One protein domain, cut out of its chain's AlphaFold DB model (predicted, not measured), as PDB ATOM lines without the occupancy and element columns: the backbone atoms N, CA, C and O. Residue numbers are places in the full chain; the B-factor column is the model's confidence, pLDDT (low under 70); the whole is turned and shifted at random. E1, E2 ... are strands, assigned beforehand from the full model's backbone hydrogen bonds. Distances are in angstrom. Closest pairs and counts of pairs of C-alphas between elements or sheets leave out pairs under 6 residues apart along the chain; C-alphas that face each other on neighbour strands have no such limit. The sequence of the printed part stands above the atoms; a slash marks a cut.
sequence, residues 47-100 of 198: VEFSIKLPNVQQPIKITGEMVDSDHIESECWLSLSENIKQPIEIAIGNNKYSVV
ATOM      1  N   VAL A  47     -29.473   3.096  13.075       71.75
ATOM      2  CA  VAL A  47     -28.081   3.122  13.542       71.75
ATOM      3  C   VAL A  47     -27.992   2.491  14.926       71.75
ATOM      4  O   VAL A  47     -28.629   2.946  15.874       71.75
ATOM      5  N   GLU A  48     -27.171   1.452  15.075       77.44
ATOM      6  CA  GLU A  48     -26.854   0.891  16.391       77.44
ATOM      7  C   GLU A  48     -25.749   1.693  17.088       77.44
ATOM      8  O   GLU A  48     -24.685   1.962  16.525       77.44
ATOM      9  N   PHE A  49     -25.956   1.995  18.366       80.75
ATOM     10  CA  PHE A  49     -24.932   2.558  19.236       80.75
ATOM     11  C   PHE A  49     -24.936   1.888  20.610       80.75
ATOM     12  O   PHE A  49     -25.897   1.245  21.034       80.75
ATOM     13  N   SER A  50     -23.804   1.981  21.303       81.38
ATOM     14  CA  SER A  50     -23.583   1.327  22.594       81.38
ATOM     15  C   SER A  50     -23.300   2.355  23.680       81.38
ATOM     16  O   SER A  50     -22.366   3.144  23.558       81.38
ATOM     17  N   ILE A  51     -24.068   2.314  24.766       81.19
ATOM     18  CA  ILE A  51     -23.868   3.141  25.956       81.19
ATOM     19  C   ILE A  51     -23.250   2.291  27.061       81.19
ATOM     20  O   ILE A  51     -23.832   1.302  27.505       81.19
ATOM     21  N   LYS A  52     -22.082   2.691  27.555       81.50
ATOM     22  CA  LYS A  52     -21.425   2.064  28.700       81.50
ATOM     23  C   LYS A  52     -21.528   2.978  29.916       81.50
ATOM     24  O   LYS A  52     -20.938   4.057  29.965       81.50
ATOM     25  N   LEU A  53     -22.283   2.512  30.906       79.56
ATOM     26  CA  LEU A  53     -22.432   3.179  32.195       79.56
ATOM     27  C   LEU A  53     -21.288   2.775  33.144       79.56
ATOM     28  O   LEU A  53     -20.822   1.638  33.069       79.56
ATOM     29  N   PRO A  54     -20.878   3.645  34.087       71.12
ATOM     30  CA  PRO A  54     -19.746   3.381  34.983       71.12
ATOM     31  C   PRO A  54     -19.874   2.096  35.813       71.12
ATOM     32  O   PRO A  54     -18.891   1.397  36.039       71.12
ATOM     33  N   ASN A  55     -21.101   1.765  36.225       72.75
ATOM     34  CA  ASN A  55     -21.395   0.635  37.110       72.75
ATOM     35  C   ASN A  55     -21.993  -0.577  36.373       72.75
ATOM     36  O   ASN A  55     -22.474  -1.508  37.015       72.75
ATOM     37  N   VAL A  56     -21.993  -0.579  35.035       74.88
ATOM     38  CA  VAL A  56     -22.563  -1.670  34.232       74.88
ATOM     39  C   VAL A  56     -21.459  -2.329  33.412       74.88
ATOM     40  O   VAL A  56     -20.801  -1.688  32.599       74.88
ATOM     41  N   GLN A  57     -21.252  -3.632  33.630       72.69
ATOM     42  CA  GLN A  57     -20.179  -4.382  32.965       72.69
ATOM     43  C   GLN A  57     -20.403  -4.536  31.458       72.69
ATOM     44  O   GLN A  57     -19.443  -4.504  30.691       72.69
ATOM     45  N   GLN A  58     -21.655  -4.715  31.032       78.62
ATOM     46  CA  GLN A  58     -22.002  -4.880  29.624       78.62
ATOM     47  C   GLN A  58     -22.563  -3.574  29.047       78.62
ATOM     48  O   GLN A  58     -23.489  -3.008  29.630       78.62
ATOM     49  N   PRO A  59     -22.040  -3.091  27.906       79.38
ATOM     50  CA  PRO A  59     -22.620  -1.950  27.211       79.38
ATOM     51  C   PRO A  59     -24.076  -2.220  26.821       79.38
ATOM     52  O   PRO A  59     -24.422  -3.308  26.360       79.38
ATOM     53  N   ILE A  60     -24.914  -1.206  26.985       81.44
ATOM     54  CA  ILE A  60     -26.319  -1.218  26.597       81.44
ATOM     55  C   ILE A  60     -26.386  -0.840  25.122       81.44
ATOM     56  O   ILE A  60     -25.973   0.256  24.747       81.44
ATOM     57  N   LYS A  61     -26.887  -1.751  24.288       81.56
ATOM     58  CA  LYS A  61     -27.101  -1.497  22.862       81.56
ATOM     59  C   LYS A  61     -28.447  -0.827  22.644       81.56
ATOM     60  O   LYS A  61     -29.452  -1.282  23.190       81.56
ATOM     61  N   ILE A  62     -28.451   0.237  21.857       77.69
ATOM     62  CA  ILE A  62     -29.638   1.015  21.518       77.69
ATOM     63  C   ILE A  62     -29.627   1.255  20.011       77.69
ATOM     64  O   ILE A  62     -28.573   1.427  19.403       77.69
ATOM     65  N   THR A  63     -30.814   1.239  19.422       77.44
ATOM     66  CA  THR A  63     -31.060   1.567  18.021       77.44
ATOM     67  C   THR A  63     -31.604   2.989  17.934       77.44
ATOM     68  O   THR A  63     -32.540   3.343  18.655       77.44
ATOM     69  N   GLY A  64     -31.007   3.813  17.084       71.81
ATOM     70  CA  GLY A  64     -31.512   5.129  16.706       71.81
ATOM     71  C   GLY A  64     -31.988   5.153  15.268       71.81
ATOM     72  O   GLY A  64     -31.669   4.250  14.496       71.81
ATOM     73  N   GLU A  65     -32.720   6.201  14.927       70.94
ATOM     74  CA  GLU A  65     -33.203   6.464  13.578       70.94
ATOM     75  C   GLU A  65     -32.504   7.715  13.037       70.94
ATOM     76  O   GLU A  65     -32.394   8.732  13.726       70.94
ATOM     77  N   MET A  66     -31.980   7.627  11.814       63.88
ATOM     78  CA  MET A  66     -31.500   8.792  11.073       63.88
ATOM     79  C   MET A  66     -32.703   9.639  10.666       63.88
ATOM     80  O   MET A  66     -33.520   9.213   9.852       63.88
ATOM     81  N   VAL A  67     -32.802  10.833  11.248       64.38
ATOM     82  CA  VAL A  67     -33.850  11.815  10.936       64.38
ATOM     83  C   VAL A  67     -33.417  12.696   9.762       64.38
ATOM     84  O   VAL A  67     -34.245  13.104   8.950       64.38
ATOM     85  N   ASP A  68     -32.111  12.941   9.628       66.69
ATOM     86  CA  ASP A  68     -31.488  13.528   8.442       66.69
ATOM     87  C   ASP A  68     -30.049  12.991   8.256       66.69
ATOM     88  O   ASP A  68     -29.609  12.096   8.977       66.69
ATOM     89  N   SER A  69     -29.322  13.510   7.261       64.06
ATOM     90  CA  SER A  69     -27.959  13.061   6.916       64.06
ATOM     91  C   SER A  69     -26.940  13.183   8.061       64.06
ATOM     92  O   SER A  69     -25.946  12.459   8.050       64.06
ATOM     93  N   ASP A  70     -27.166  14.093   9.013       64.62
ATOM     94  CA  ASP A  70     -26.226  14.458  10.080       64.62
ATOM     95  C   ASP A  70     -26.827  14.302  11.496       64.62
ATOM     96  O   ASP A  70     -26.122  14.494  12.493       64.62
ATOM     97  N   HIS A  71     -28.106  13.933  11.607       65.62
ATOM     98  CA  HIS A  71     -28.859  13.863  12.859       65.62
ATOM     99  C   HIS A  71     -29.476  12.478  13.070       65.62
ATOM    100  O   HIS A  71     -30.332  12.017  12.313       65.62
ATOM    101  N   ILE A  72     -29.046  11.823  14.149       66.50
ATOM    102  CA  ILE A  72     -29.599  10.550  14.618       66.50
ATOM    103  C   ILE A  72     -30.360  10.827  15.906       66.50
ATOM    104  O   ILE A  72     -29.772  11.281  16.892       66.50
ATOM    105  N   GLU A  73     -31.646  10.492  15.919       69.94
ATOM    106  CA  GLU A  73     -32.457  10.538  17.129       69.94
ATOM    107  C   GLU A  73     -32.617   9.147  17.721       69.94
ATOM    108  O   GLU A  73     -32.825   8.144  17.038       69.94
ATOM    109  N   SER A  74     -32.499   9.074  19.040       66.88
ATOM    110  CA  SER A  74     -32.803   7.858  19.763       66.88
ATOM    111  C   SER A  74     -33.113   8.154  21.212       66.88
ATOM    112  O   SER A  74     -32.522   9.036  21.839       66.88
ATOM    113  N   GLU A  75     -34.022   7.360  21.758       67.25
ATOM    114  CA  GLU A  75     -34.449   7.473  23.136       67.25
ATOM    115  C   GLU A  75     -34.117   6.194  23.892       67.25
ATOM    116  O   GLU A  75     -34.612   5.106  23.593       67.25
ATOM    117  N   CYS A  76     -33.313   6.331  24.943       68.69
ATOM    118  CA  CYS A  76     -33.074   5.252  25.886       68.69
ATOM    119  C   CYS A  76     -33.492   5.673  27.288       68.69
ATOM    120  O   CYS A  76     -33.082   6.709  27.807       68.69
ATOM    121  N   TRP A  77     -34.288   4.819  27.921       66.12
ATOM    122  CA  TRP A  77     -34.727   5.001  29.294       66.12
ATOM    123  C   TRP A  77     -33.901   4.097  30.195       66.12
ATOM    124  O   TRP A  77     -34.081   2.878  30.194       66.12
ATOM    125  N   LEU A  78     -33.017   4.705  30.975       67.50
ATOM    126  CA  LEU A  78     -32.155   4.002  31.909       67.50
ATOM    127  C   LEU A  78     -32.692   4.203  33.324       67.50
ATOM    128  O   LEU A  78     -32.828   5.332  33.793       67.50
ATOM    129  N   SER A  79     -32.994   3.107  34.021       59.50
ATOM    130  CA  SER A  79     -33.292   3.147  35.453       59.50
ATOM    131  C   SER A  79     -31.995   3.389  36.217       59.50
ATOM    132  O   SER A  79     -31.331   2.455  36.661       59.50
ATOM    133  N   LEU A  80     -31.595   4.653  36.316       62.25
ATOM    134  CA  LEU A  80     -30.422   5.045  37.080       62.25
ATOM    135  C   LEU A  80     -30.776   4.991  38.567       62.25
ATOM    136  O   LEU A  80     -31.539   5.814  39.064       62.25
ATOM    137  N   SER A  81     -30.249   3.987  39.271       53.62
ATOM    138  CA  SER A  81     -30.446   3.821  40.716       53.62
ATOM    139  C   SER A  81     -29.695   4.867  41.544       53.62
ATOM    140  O   SER A  81     -29.982   5.034  42.725       53.62
ATOM    141  N   GLU A  82     -28.750   5.585  40.936       54.31
ATOM    142  CA  GLU A  82     -27.937   6.611  41.582       54.31
ATOM    143  C   GLU A  82     -27.698   7.780  40.624       54.31
ATOM    144  O   GLU A  82     -27.659   7.602  39.405       54.31
ATOM    145  N   ASN A  83     -27.505   8.977  41.188       59.06
ATOM    146  CA  ASN A  83     -27.058  10.157  40.455       59.06
ATOM    147  C   ASN A  83     -25.696   9.858  39.817       59.06
ATOM    148  O   ASN A  83     -24.656  10.050  40.453       59.06
ATOM    149  N   ILE A  84     -25.696   9.376  38.573       65.25
ATOM    150  CA  ILE A  84     -24.470   9.216  37.802       65.25
ATOM    151  C   ILE A  84     -23.870  10.612  37.673       65.25
ATOM    152  O   ILE A  84     -24.440  11.485  37.035       65.25
ATOM    153  N   LYS A  85     -22.737  10.835  38.337       67.56
ATOM    154  CA  LYS A  85     -21.900  12.037  38.183       67.56
ATOM    155  C   LYS A  85     -20.627  11.747  37.394       67.56
ATOM    156  O   LYS A  85     -19.825  12.640  37.151       67.56
ATOM    157  N   GLN A  86     -20.416  10.477  37.057       74.31
ATOM    158  CA  GLN A  86     -19.252  10.011  36.325       74.31
ATOM    159  C   GLN A  86     -19.545  10.030  34.817       74.31
ATOM    160  O   GLN A  86     -20.707   9.889  34.431       74.31
ATOM    161  N   PRO A  87     -18.520  10.202  33.966       80.19
ATOM    162  CA  PRO A  87     -18.704  10.195  32.523       80.19
ATOM    163  C   PRO A  87     -19.299   8.872  32.027       80.19
ATOM    164  O   PRO A  87     -18.908   7.793  32.471       80.19
ATOM    165  N   ILE A  88     -20.234   8.975  31.092       82.06
ATOM    166  CA  ILE A  88     -20.825   7.865  30.352       82.06
ATOM    167  C   ILE A  88     -20.137   7.803  28.989       82.06
ATOM    168  O   ILE A  88     -20.010   8.824  28.310       82.06
ATOM    169  N   GLU A  89     -19.707   6.612  28.580       83.19
ATOM    170  CA  GLU A  89     -19.139   6.400  27.248       83.19
ATOM    171  C   GLU A  89     -20.258   6.017  26.270       83.19
ATOM    172  O   GLU A  89     -20.970   5.035  26.482       83.19
ATOM    173  N   ILE A  90     -20.400   6.777  25.186       81.94
ATOM    174  CA  ILE A  90     -21.330   6.508  24.085       81.94
ATOM    175  C   ILE A  90     -20.489   6.186  22.848       81.94
ATOM    176  O   ILE A  90     -19.676   7.002  22.421       81.94
ATOM    177  N   ALA A  91     -20.657   4.996  22.279       79.81
ATOM    178  CA  ALA A  91     -19.973   4.570  21.063       79.81
ATOM    179  C   ALA A  91     -20.961   4.489  19.896       79.81
ATOM    180  O   ALA A  91     -21.919   3.718  19.963       79.81
ATOM    181  N   ILE A  92     -20.705   5.259  18.835       76.75
ATOM    182  CA  ILE A  92     -21.499   5.298  17.598       76.75
ATOM    183  C   ILE A  92     -20.555   4.938  16.446       76.75
ATOM    184  O   ILE A  92     -19.665   5.718  16.095       76.75
ATOM    185  N   GLY A  93     -20.687   3.729  15.897       75.38
ATOM    186  CA  GLY A  93     -19.724   3.192  14.931       75.38
ATOM    187  C   GLY A  93     -18.292   3.181  15.490       75.38
ATOM    188  O   GLY A  93     -18.022   2.565  16.522       75.38
ATOM    189  N   ASN A  94     -17.374   3.890  14.825       75.31
ATOM    190  CA  ASN A  94     -15.977   4.033  15.264       75.31
ATOM    191  C   ASN A  94     -15.747   5.214  16.224       75.31
ATOM    192  O   ASN A  94     -14.659   5.343  16.790       75.31
ATOM    193  N   ASN A  95     -16.749   6.075  16.412       77.00
ATOM    194  CA  ASN A  95     -16.635   7.267  17.238       77.00
ATOM    195  C   ASN A  95     -16.983   6.944  18.692       77.00
ATOM    196  O   ASN A  95     -17.919   6.195  18.977       77.00
ATOM    197  N   LYS A  96     -16.231   7.535  19.625       84.06
ATOM    198  CA  LYS A  96     -16.474   7.428  21.067       84.06
ATOM    199  C   LYS A  96     -16.641   8.816  21.659       84.06
ATOM    200  O   LYS A  96     -15.783   9.677  21.480       84.06
ATOM    201  N   TYR A  97     -17.712   8.989  22.411       82.56
ATOM    202  CA  TYR A  97     -18.060  10.217  23.101       82.56
ATOM    203  C   TYR A  97     -18.079   9.952  24.601       82.56
ATOM    204  O   TYR A  97     -18.564   8.916  25.051       82.56
ATOM    205  N   SER A  98     -17.547  10.888  25.378       83.31
ATOM    206  CA  SER A  98     -17.587  10.849  26.838       83.31
ATOM    207  C   SER A  98     -18.479  11.983  27.313       83.31
ATOM    208  O   SER A  98     -18.108  13.151  27.199       83.31
ATOM    209  N   VAL A  99     -19.654  11.644  27.835       80.81
ATOM    210  CA  VAL A  99     -20.667  12.615  28.255       80.81
ATOM    211  C   VAL A  99     -20.781  12.589  29.769       80.81
ATOM    212  O   VAL A  99     -21.045  11.546  30.360       80.81
ATOM    213  N   VAL A 100     -20.593  13.740  30.416       79.62
ATOM    214  CA  VAL A 100     -20.889  13.885  31.844       79.62
ATOM    215  C   VAL A 100     -22.356  14.297  31.970       79.62
ATOM    216  O   VAL A 100     -22.700  15.397  31.537       79.62
TER     217      VAL A 100
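This is residues 47 to 100 of the 198 residues of the protein "Hypothetical protein" of Rotaria socialis (UniProt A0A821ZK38). Two strand hairpins, E1 with E2 and E3 with E4, stand side by side in one strongly twisted sheet, and a long loop, residues 67 to 87, folds back along its length from the end of E2 to E3. The sheet's order is E2, E1, E3, E4, antiparallel throughout. The 54 printed residues hold four named strands, E1 to E4 in chain order, and no named helix; the class is all strand, with 23 residues in named elements. The whole is only just compact, close to loose, with a radius of gyration of the C-alphas of 11.8 A, and elongated, 35 by 21 by 19 A.

E1, residues 47 to 52, begins at C-alpha 47 (-28.081, 3.122, 13.542) and is 16.6 A long. E2, residues 60 to 66, measures 19.2 A. E3 is residues 88 to 92, 13.0 A; E4, residues 95 to 99, 12.9 A, ends at C-alpha 99 (-20.667, 12.615, 28.255).

Inner strands E1 and E3 are antiparallel at 158 degrees, with N 50 and O 91 2.9 A apart. In hairpin E1 and E2, N 49 and O 62 are 2.9 A apart; in hairpin E3 and E4, N 90 and O 97 are 2.8 A apart. Edge strands E2 and E4 are apart.

The printed part has no cut. The link from E2 to E3 is long, and pLDDT is under 70 at residues 66 to 85.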